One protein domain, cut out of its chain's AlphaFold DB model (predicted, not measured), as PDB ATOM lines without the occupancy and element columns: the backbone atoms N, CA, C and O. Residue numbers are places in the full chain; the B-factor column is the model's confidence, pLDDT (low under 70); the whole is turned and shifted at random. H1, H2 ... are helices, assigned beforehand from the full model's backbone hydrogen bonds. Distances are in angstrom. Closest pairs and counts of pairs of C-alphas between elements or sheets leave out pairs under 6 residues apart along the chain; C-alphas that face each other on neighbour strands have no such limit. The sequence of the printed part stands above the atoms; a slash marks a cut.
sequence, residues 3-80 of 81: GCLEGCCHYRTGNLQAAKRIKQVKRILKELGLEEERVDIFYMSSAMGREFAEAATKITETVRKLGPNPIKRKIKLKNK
ATOM      1  N   GLY A   3     355.542 282.770 203.122       93.56
ATOM      2  CA  GLY A   3     356.560 281.796 203.506       93.56
ATOM      3  C   GLY A   3     357.388 282.291 204.686       93.56
ATOM      4  O   GLY A   3     357.438 283.488 204.960       93.56
ATOM      5  N   CYS A   4     358.063 281.364 205.369       95.25
ATOM      6  CA  CYS A   4     359.051 281.705 206.394       95.25
ATOM      7  C   CYS A   4     360.144 282.601 205.806       95.25
ATOM      8  O   CYS A   4     360.497 282.424 204.635       95.25
ATOM      9  N   LEU A   5     360.731 283.465 206.640       94.00
ATOM     10  CA  LEU A   5     361.929 284.236 206.299       94.00
ATOM     11  C   LEU A   5     362.986 283.369 205.599       94.00
ATOM     12  O   LEU A   5     363.142 282.176 205.891       94.00
ATOM     13  N   GLU A   6     363.692 283.967 204.646       88.50
ATOM     14  CA  GLU A   6     364.764 283.292 203.919       88.50
ATOM     15  C   GLU A   6     365.826 282.776 204.901       88.50
ATOM     16  O   GLU A   6     366.161 283.435 205.879       88.50
ATOM     17  N   GLY A   7     366.290 281.539 204.699       87.56
ATOM     18  CA  GLY A   7     367.189 280.854 205.639       87.56
ATOM     19  C   GLY A   7     366.523 280.280 206.901       87.56
ATOM     20  O   GLY A   7     367.053 279.337 207.475       87.56
ATOM     21  N   CYS A   8     365.327 280.741 207.282       90.44
ATOM     22  CA  CYS A   8     364.617 280.311 208.499       90.44
ATOM     23  C   CYS A   8     363.478 279.314 208.225       90.44
ATOM     24  O   CYS A   8     362.513 279.223 208.986       90.44
ATOM     25  N   CYS A   9     363.529 278.585 207.110       93.94
ATOM     26  CA  CYS A   9     362.494 277.604 206.808       93.94
ATOM     27  C   CYS A   9     362.554 276.446 207.808       93.94
ATOM     28  O   CYS A   9     363.583 275.784 207.921       93.94
ATOM     29  N   HIS A  10     361.427 276.137 208.456       92.56
ATOM     30  CA  HIS A  10     361.335 275.001 209.382       92.56
ATOM     31  C   HIS A  10     361.760 273.675 208.721       92.56
ATOM     32  O   HIS A  10     362.446 272.853 209.320       92.56
ATOM     33  N   TYR A  11     361.446 273.522 207.432       94.06
ATOM     34  CA  TYR A  11     361.817 272.364 206.616       94.06
ATOM     35  C   TYR A  11     363.072 272.605 205.759       94.06
ATOM     36  O   TYR A  11     363.232 272.008 204.693       94.06
ATOM     37  N   ARG A  12     363.964 273.499 206.204       91.06
ATOM     38  CA  ARG A  12     365.255 273.873 205.595       91.06
ATOM     39  C   ARG A  12     365.167 274.605 204.253       91.06
ATOM     40  O   ARG A  12     365.699 275.699 204.132       91.06
ATOM     41  N   THR A  13     364.503 274.040 203.240       94.81
ATOM     42  CA  THR A  13     364.530 274.576 201.859       94.81
ATOM     43  C   THR A  13     363.156 274.769 201.215       94.81
ATOM     44  O   THR A  13     363.073 275.170 200.053       94.81
ATOM     45  N   GLY A  14     362.062 274.507 201.939       94.06
ATOM     46  CA  GLY A  14     360.705 274.554 201.381       94.06
ATOM     47  C   GLY A  14     360.333 275.917 200.782       94.06
ATOM     48  O   GLY A  14     359.782 275.984 199.683       94.06
ATOM     49  N   ASN A  15     360.700 277.014 201.450       94.44
ATOM     50  CA  ASN A  15     360.469 278.374 200.953       94.44
ATOM     51  C   ASN A  15     361.295 278.699 199.690       94.44
ATOM     52  O   ASN A  15     360.781 279.349 198.782       94.44
ATOM     53  N   LEU A  16     362.526 278.188 199.576       94.25
ATOM     54  CA  LEU A  16     363.369 278.341 198.383       94.25
ATOM     55  C   LEU A  16     362.774 277.599 197.179       94.25
ATOM     56  O   LEU A  16     362.746 278.120 196.063       94.25
ATOM     57  N   GLN A  17     362.263 276.384 197.395       95.19
ATOM     58  CA  GLN A  17     361.571 275.625 196.350       95.19
ATOM     59  C   GLN A  17     360.279 276.325 195.914       95.19
ATOM     60  O   GLN A  17     359.997 276.417 194.718       95.19
ATOM     61  N   ALA A  18     359.519 276.870 196.865       95.25
ATOM     62  CA  ALA A  18     358.334 277.667 196.577       95.25
ATOM     63  C   ALA A  18     358.662 278.915 195.741       95.25
ATOM     64  O   ALA A  18     357.982 279.174 194.752       95.25
ATOM     65  N   ALA A  19     359.746 279.630 196.058       95.38
ATOM     66  CA  ALA A  19     360.204 280.789 195.291       95.38
ATOM     67  C   ALA A  19     360.492 280.437 193.822       95.38
ATOM     68  O   ALA A  19     360.046 281.131 192.903       95.38
ATOM     69  N   LYS A  20     361.179 279.308 193.586       96.56
ATOM     70  CA  LYS A  20     361.445 278.788 192.234       96.56
ATOM     71  C   LYS A  20     360.146 278.501 191.477       96.56
ATOM     72  O   LYS A  20     360.025 278.898 190.319       96.56
ATOM     73  N   ARG A  21     359.165 277.873 192.133       97.12
ATOM     74  CA  ARG A  21     357.843 277.597 191.544       97.12
ATOM     75  C   ARG A  21     357.081 278.880 191.225       97.12
ATOM     76  O   ARG A  21     356.535 278.992 190.139       97.12
ATOM     77  N   ILE A  22     357.091 279.872 192.114       97.31
ATOM     78  CA  ILE A  22     356.445 281.173 191.869       97.31
ATOM     79  C   ILE A  22     357.066 281.863 190.652       97.31
ATOM     80  O   ILE A  22     356.340 282.344 189.787       97.31
ATOM     81  N   LYS A  23     358.398 281.838 190.517       97.62
ATOM     82  CA  LYS A  23     359.090 282.365 189.330       97.62
ATOM     83  C   LYS A  23     358.689 281.635 188.043       97.62
ATOM     84  O   LYS A  23     358.522 282.277 187.012       97.62
ATOM     85  N   GLN A  24     358.530 280.312 188.092       98.19
ATOM     86  CA  GLN A  24     358.034 279.530 186.953       98.19
ATOM     87  C   GLN A  24     356.582 279.883 186.613       98.19
ATOM     88  O   GLN A  24     356.275 280.117 185.451       98.19
ATOM     89  N   VAL A  25     355.706 279.997 187.614       97.88
ATOM     90  CA  VAL A  25     354.300 280.379 187.419       97.88
ATOM     91  C   VAL A  25     354.184 281.768 186.795       97.88
ATOM     92  O   VAL A  25     353.413 281.923 185.857       97.88
ATOM     93  N   LYS A  26     354.973 282.756 187.241       97.88
ATOM     94  CA  LYS A  26     354.997 284.096 186.626       97.88
ATOM     95  C   LYS A  26     355.298 284.027 185.121       97.88
ATOM     96  O   LYS A  26     354.541 284.572 184.326       97.88
ATOM     97  N   ARG A  27     356.305 283.240 184.717       98.12
ATOM     98  CA  ARG A  27     356.627 283.012 183.293       98.12
ATOM     99  C   ARG A  27     355.469 282.378 182.525       98.12
ATOM    100  O   ARG A  27     355.108 282.878 181.469       98.12
ATOM    101  N   ILE A  28     354.852 281.335 183.083       97.50
ATOM    102  CA  ILE A  28     353.699 280.667 182.460       97.50
ATOM    103  C   ILE A  28     352.531 281.647 182.296       97.50
ATOM    104  O   ILE A  28     351.901 281.683 181.245       97.50
ATOM    105  N   LEU A  29     352.239 282.474 183.308       96.25
ATOM    106  CA  LEU A  29     351.195 283.497 183.209       96.25
ATOM    107  C   LEU A  29     351.487 284.467 182.062       96.25
ATOM    108  O   LEU A  29     350.604 284.704 181.240       96.25
ATOM    109  N   LYS A  30     352.731 284.940 181.956       96.38
ATOM    110  CA  LYS A  30     353.167 285.813 180.866       96.38
ATOM    111  C   LYS A  30     352.968 285.177 179.490       96.38
ATOM    112  O   LYS A  30     352.420 285.817 178.598       96.38
ATOM    113  N   GLU A  31     353.380 283.922 179.325       97.00
ATOM    114  CA  GLU A  31     353.230 283.161 178.074       97.00
ATOM    115  C   GLU A  31     351.756 282.991 177.677       97.00
ATOM    116  O   GLU A  31     351.412 283.034 176.498       97.00
ATOM    117  N   LEU A  32     350.864 282.875 178.662       94.00
ATOM    118  CA  LEU A  32     349.415 282.816 178.458       94.00
ATOM    119  C   LEU A  32     348.765 284.197 178.231       94.00
ATOM    120  O   LEU A  32     347.541 284.277 178.087       94.00
ATOM    121  N   GLY A  33     349.550 285.279 178.208       93.75
ATOM    122  CA  GLY A  33     349.059 286.652 178.081       93.75
ATOM    123  C   GLY A  33     348.313 287.147 179.324       93.75
ATOM    124  O   GLY A  33     347.383 287.945 179.208       93.75
ATOM    125  N   LEU A  34     348.671 286.630 180.500       94.88
ATOM    126  CA  LEU A  34     348.154 287.047 181.799       94.88
ATOM    127  C   LEU A  34     349.203 287.858 182.558       94.88
ATOM    128  O   LEU A  34     350.407 287.706 182.364       94.88
ATOM    129  N   GLU A  35     348.722 288.690 183.469       95.94
ATOM    130  CA  GLU A  35     349.550 289.573 184.281       95.94
ATOM    131  C   GLU A  35     350.291 288.770 185.366       95.94
ATOM    132  O   GLU A  35     349.677 288.053 186.169       95.94
ATOM    133  N   GLU A  36     351.623 288.871 185.384       96.81
ATOM    134  CA  GLU A  36     352.517 288.119 186.280       96.81
ATOM    135  C   GLU A  36     352.311 288.519 187.753       96.81
ATOM    136  O   GLU A  36     352.529 287.725 188.671       96.81
ATOM    137  N   GLU A  37     351.832 289.742 187.980       96.00
ATOM    138  CA  GLU A  37     351.569 290.369 189.276       96.00
ATOM    139  C   GLU A  37     350.401 289.718 190.032       96.00
ATOM    140  O   GLU A  37     350.196 289.984 191.216       96.00
ATOM    141  N   ARG A  38     349.633 288.831 189.381       94.69
ATOM    142  CA  ARG A  38     348.543 288.078 190.028       94.69
ATOM    143  C   ARG A  38     349.039 287.058 191.051       94.69
ATOM    144  O   ARG A  38     348.240 286.570 191.853       94.69
ATOM    145  N   VAL A  39     350.322 286.707 191.021       95.88
ATOM    146  CA  VAL A  39     350.930 285.734 191.930       95.88
ATOM    147  C   VAL A  39     352.204 286.323 192.510       95.88
ATOM    148  O   VAL A  39     353.070 286.775 191.775       95.88
ATOM    149  N   ASP A  40     352.361 286.255 193.830       95.56
ATOM    150  CA  ASP A  40     353.606 286.658 194.481       95.56
ATOM    151  C   ASP A  40     353.902 285.844 195.743       95.56
ATOM    152  O   ASP A  40     353.029 285.127 196.261       95.56
ATOM    153  N   ILE A  41     355.136 285.951 196.239       95.56
ATOM    154  CA  ILE A  41     355.569 285.365 197.510       95.56
ATOM    155  C   ILE A  41     356.070 286.455 198.460       95.56
ATOM    156  O   ILE A  41     356.848 287.316 198.071       95.56
ATOM    157  N   PHE A  42     355.619 286.396 199.710       96.31
ATOM    158  CA  PHE A  42     356.036 287.289 200.785       96.31
ATOM    159  C   PHE A  42     356.701 286.470 201.888       96.31
ATOM    160  O   PHE A  42     356.190 285.409 202.260       96.31
ATOM    161  N   TYR A  43     357.822 286.960 202.411       95.75
ATOM    162  CA  TYR A  43     358.575 286.306 203.476       95.75
ATOM    163  C   TYR A  43     358.346 287.016 204.803       95.75
ATOM    164  O   TYR A  43     358.492 288.230 204.885       95.75
ATOM    165  N   MET A  44     357.988 286.258 205.835       95.31
ATOM    166  CA  MET A  44     357.692 286.802 207.159       95.31
ATOM    167  C   MET A  44     357.858 285.747 208.253       95.31
ATOM    168  O   MET A  44     357.834 284.541 207.986       95.31
ATOM    169  N   SER A  45     358.067 286.197 209.491       94.62
ATOM    170  CA  SER A  45     358.055 285.336 210.678       94.62
ATOM    171  C   SER A  45     356.637 285.208 211.248       94.62
ATOM    172  O   SER A  45     355.723 285.919 210.835       94.62
ATOM    173  N   SER A  46     356.450 284.330 212.236       92.69
ATOM    174  CA  SER A  46     355.175 284.198 212.958       92.69
ATOM    175  C   SER A  46     354.804 285.434 213.782       92.69
ATOM    176  O   SER A  46     353.635 285.605 214.115       92.69
ATOM    177  N   ALA A  47     355.771 286.298 214.104       95.44
ATOM    178  CA  ALA A  47     355.558 287.507 214.895       95.44
ATOM    179  C   ALA A  47     355.254 288.752 214.039       95.44
ATOM    180  O   ALA A  47     354.875 289.789 214.577       95.44
ATOM    181  N   MET A  48     355.392 288.664 212.712       96.12
ATOM    182  CA  MET A  48     355.230 289.786 211.774       96.12
ATOM    183  C   MET A  48     353.766 289.988 211.350       96.12
ATOM    184  O   MET A  48     353.411 289.952 210.169       96.12
ATOM    185  N   GLY A  49     352.878 290.137 212.337       96.44
ATOM    186  CA  GLY A  49     351.437 290.256 212.098       96.44
ATOM    187  C   GLY A  49     351.050 291.528 211.337       96.44
ATOM    188  O   GLY A  49     350.170 291.495 210.476       96.44
ATOM    189  N   ARG A  50     351.733 292.647 211.610       97.44
ATOM    190  CA  ARG A  50     351.487 293.922 210.925       97.44
ATOM    191  C   ARG A  50     351.884 293.840 209.452       97.44
ATOM    192  O   ARG A  50     351.107 294.207 208.577       97.44
ATOM    193  N   GLU A  51     353.064 293.309 209.176       96.25
ATOM    194  CA  GLU A  51     353.610 293.160 207.831       96.25
ATOM    195  C   GLU A  51     352.780 292.170 207.010       96.25
ATOM    196  O   GLU A  51     352.586 292.372 205.813       96.25
ATOM    197  N   PHE A  52     352.221 291.131 207.645       96.44
ATOM    198  CA  PHE A  52     351.241 290.262 206.997       96.44
ATOM    199  C   PHE A  52     350.000 291.048 206.551       96.44
ATOM    200  O   PHE A  52     349.562 290.894 205.409       96.44
ATOM    201  N   ALA A  53     349.443 291.907 207.412       97.50
ATOM    202  CA  ALA A  53     348.280 292.726 207.068       97.50
ATOM    203  C   ALA A  53     348.588 293.709 205.920       97.50
ATOM    204  O   ALA A  53     347.788 293.857 204.989       97.50
ATOM    205  N   GLU A  54     349.772 294.323 205.935       97.50
ATOM    206  CA  GLU A  54     350.254 295.199 204.861       97.50
ATOM    207  C   GLU A  54     350.435 294.425 203.541       97.50
ATOM    208  O   GLU A  54     349.956 294.857 202.490       97.50
ATOM    209  N   ALA A  55     351.038 293.232 203.580       97.06
ATOM    210  CA  ALA A  55     351.202 292.368 202.411       97.06
ATOM    211  C   ALA A  55     349.854 291.900 201.835       97.06
ATOM    212  O   ALA A  55     349.657 291.925 200.615       97.06
ATOM    213  N   ALA A  56     348.908 291.515 202.698       96.75
ATOM    214  CA  ALA A  56     347.554 291.130 202.308       96.75
ATOM    215  C   ALA A  56     346.807 292.293 201.639       96.75
ATOM    216  O   ALA A  56     346.140 292.105 200.616       96.75
ATOM    217  N   THR A  57     346.968 293.507 202.165       97.88
ATOM    218  CA  THR A  57     346.404 294.728 201.577       97.88
ATOM    219  C   THR A  57     347.013 294.989 200.204       97.88
ATOM    220  O   THR A  57     346.287 295.082 199.213       97.88
ATOM    221  N   LYS A  58     348.348 294.981 200.106       97.31
ATOM    222  CA  LYS A  58     349.084 295.220 198.859       97.31
ATOM    223  C   LYS A  58     348.676 294.262 197.738       97.31
ATOM    224  O   LYS A  58     348.413 294.701 196.614       97.31
ATOM    225  N   ILE A  59     348.611 292.955 198.010       96.38
ATOM    226  CA  ILE A  59     348.223 291.984 196.975       96.38
ATOM    227  C   ILE A  59     346.745 292.137 196.595       96.38
ATOM    228  O   ILE A  59     346.400 292.034 195.419       96.38
ATOM    229  N   THR A  60     345.880 292.466 197.557       96.81
ATOM    230  CA  THR A  60     344.456 292.718 197.299       96.81
ATOM    231  C   THR A  60     344.267 293.925 196.385       96.81
ATOM    232  O   THR A  60     343.518 293.851 195.412       96.81
ATOM    233  N   GLU A  61     344.966 295.027 196.647       97.81
ATOM    234  CA  GLU A  61     344.932 296.221 195.801       97.81
ATOM    235  C   GLU A  61     345.482 295.955 194.402       97.81
ATOM    236  O   GLU A  61     344.894 296.395 193.414       97.81
ATOM    237  N   THR A  62     346.572 295.192 194.311       96.81
ATOM    238  CA  THR A  62     347.155 294.774 193.031       96.81
ATOM    239  C   THR A  62     346.120 294.007 192.208       96.81
ATOM    240  O   THR A  62     345.812 294.391 191.081       96.81
ATOM    241  N   VAL A  63     345.487 292.984 192.790       95.38
ATOM    242  CA  VAL A  63     344.454 292.193 192.104       95.38
ATOM    243  C   VAL A  63     343.225 293.035 191.747       95.38
ATOM    244  O   VAL A  63     342.668 292.855 190.665       95.38
ATOM    245  N   ARG A  64     342.811 293.980 192.603       96.19
ATOM    246  CA  ARG A  64     341.711 294.915 192.301       96.19
ATOM    247  C   ARG A  64     342.018 295.777 191.075       96.19
ATOM    248  O   ARG A  64     341.157 295.886 190.207       96.19
ATOM    249  N   LYS A  65     343.233 296.329 190.970       96.81
ATOM    250  CA  LYS A  65     343.676 297.133 189.813       96.81
ATOM    251  C   LYS A  65     343.731 296.312 188.522       96.81
ATOM    252  O   LYS A  65     343.317 296.795 187.478       96.81
ATOM    253  N   LEU A  66     344.178 295.058 188.606       95.38
ATOM    254  CA  LEU A  66     344.222 294.127 187.469       95.38
ATOM    255  C   LEU A  66     342.837 293.628 187.026       95.38
ATOM    256  O   LEU A  66     342.704 293.001 185.972       95.38
ATOM    257  N   GLY A  67     341.808 293.833 187.848       93.69
ATOM    258  CA  GLY A  67     340.452 293.402 187.554       93.69
ATOM    259  C   GLY A  67     340.264 291.875 187.503       93.69
ATOM    260  O   GLY A  67     341.152 291.083 187.856       93.69
ATOM    261  N   PRO A  68     339.062 291.427 187.098       92.81
ATOM    262  CA  PRO A  68     338.688 290.018 187.109       92.81
ATOM    263  C   PRO A  68     339.524 289.188 186.128       92.81
ATOM    264  O   PRO A  68     339.884 289.647 185.047       92.81
ATOM    265  N   ASN A  69     339.761 287.920 186.474       91.06
ATOM    266  CA  ASN A  69     340.538 287.007 185.637       91.06
ATOM    267  C   ASN A  69     339.895 286.839 184.233       91.06
ATOM    268  O   ASN A  69     338.748 286.373 184.134       91.06
ATOM    269  N   PRO A  70     340.628 287.148 183.144       87.31
ATOM    270  CA  PRO A  70     340.095 287.122 181.784       87.31
ATOM    271  C   PRO A  70     339.739 285.710 181.284       87.31
ATOM    272  O   PRO A  70     338.841 285.578 180.448       87.31
ATOM    273  N   ILE A  71     340.358 284.645 181.813       87.94
ATOM    274  CA  ILE A  71     340.029 283.251 181.460       87.94
ATOM    275  C   ILE A  71     338.608 282.910 181.908       87.94
ATOM    276  O   ILE A  71     337.813 282.387 181.125       87.94
ATOM    277  N   LYS A  72     338.245 283.268 183.146       80.25
ATOM    278  CA  LYS A  72     336.907 282.993 183.693       80.25
ATOM    279  C   LYS A  72     335.813 283.667 182.859       80.25
ATOM    280  O   LYS A  72     334.752 283.081 182.644       80.25
ATOM    281  N   ARG A  73     336.083 284.873 182.344       76.81
ATOM    282  CA  ARG A  73     335.173 285.590 181.438       76.81
ATOM    283  C   ARG A  73     335.009 284.860 180.102       76.81
ATOM    284  O   ARG A  73     333.879 284.675 179.660       76.81
ATOM    285  N   LYS A  74     336.108 284.400 179.488       75.06
ATOM    286  CA  LYS A  74     336.071 283.636 178.226       75.06
ATOM    287  C   LYS A  74     335.283 282.326 178.363       75.06
ATOM    288  O   LYS A  74     334.495 282.013 177.478       75.06
ATOM    289  N   ILE A  75     335.438 281.599 179.473       77.31
ATOM    290  CA  ILE A  75     334.685 280.355 179.730       77.31
ATOM    291  C   ILE A  75     333.184 280.638 179.873       77.31
ATOM    292  O   ILE A  75     332.377 279.983 179.221       77.31
ATOM    293  N   LYS A  76     332.789 281.660 180.650       69.38
ATOM    294  CA  LYS A  76     331.369 282.038 180.779       69.38
ATOM    295  C   LYS A  76     330.725 282.423 179.444       69.38
ATOM    296  O   LYS A  76     329.563 282.106 179.233       69.38
ATOM    297  N   LEU A  77     331.461 283.098 178.558       69.69
ATOM    298  CA  LEU A  77     330.973 283.459 177.223       69.69
ATOM    299  C   LEU A  77     330.800 282.236 176.313       69.69
ATOM    300  O   LEU A  77     329.856 282.205 175.533       69.69
ATOM    301  N   LYS A  78     331.683 281.233 176.422       66.50
ATOM    302  CA  LYS A  78     331.553 279.968 175.684       66.50
ATOM    303  C   LYS A  78     330.363 279.133 176.158       66.50
ATOM    304  O   LYS A  78     329.688 278.570 175.320       66.50
ATOM    305  N   ASN A  79     330.082 279.108 177.460       70.50
ATOM    306  CA  ASN A  79     328.982 278.317 178.033       70.50
ATOM    307  C   ASN A  79     327.593 278.972 177.883       70.50
ATOM    308  O   ASN A  79     326.602 278.390 178.309       70.50
ATOM    309  N   LYS A  80     327.526 280.212 177.379       59.19
ATOM    310  CA  LYS A  80     326.276 280.956 177.134       59.19
ATOM    311  C   LYS A  80     325.883 280.971 175.645       59.19
ATOM    312  O   LYS A  80     324.878 281.584 175.300       59.19
TER     313      LYS A  80
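Overview. This is residues 3 to 80 of the 81 residues of the protein "FlpD domain-containing protein" of marine sediment metagenome (UniProt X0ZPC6). Two helices of equal residue count, H1 and H2, run the same way along a flattish body, and the long link between them folds back through the space between the two as a drawn-out strip. H3, short, follows the end of H2, and residues 72 to 80, of which 72 to 78 belong to H3, stick out as an arm. The 78 printed residues hold three named helices, in the order H1, H2, H3, and no named strand; the class is all helix. The whole is loose, with a radius of gyration of the C-alphas of 15.7 A, and elongated, spanning 48 by 25 by 18 A.

Arrangement. After residues 3 to 13 comes H1, residues 14 to 31. A long link of 17 residues, 32 to 48, joins it to H2, residues 49 to 66; H1 and H2 are apart. A tight link of 3 residues joins H2 to H3, residues 70 to 78. H3 is apart from H1 and from H2. In H1, H2 and H3 every O i to N i+4 pair is within hydrogen-bond range.

Along the chain. H1 begins at C-alpha 14 (360.705, 274.554, 201.381) and is 25.9 A long. The link passes C-alpha 36 (352.517, 288.119, 186.280) and C-alpha 43 (358.575, 286.306, 203.476). H2 begins at C-alpha 49 (351.437, 290.256, 212.098) and is 26.0 A long. H3, 12.7 A, ends at C-alpha 78 (331.553, 279.968, 175.684).

Size, cuts and confidence. The C-alphas of Gly 7 and Lys 80, the two farthest apart, are 49.9 A apart. Without residues 72 to 80, which stand free, the body spans 36 by 25 by 12 A. The printed part has no cut. Its mean pLDDT is 92.4; residues 76 to 78 and residue 80 are under 70.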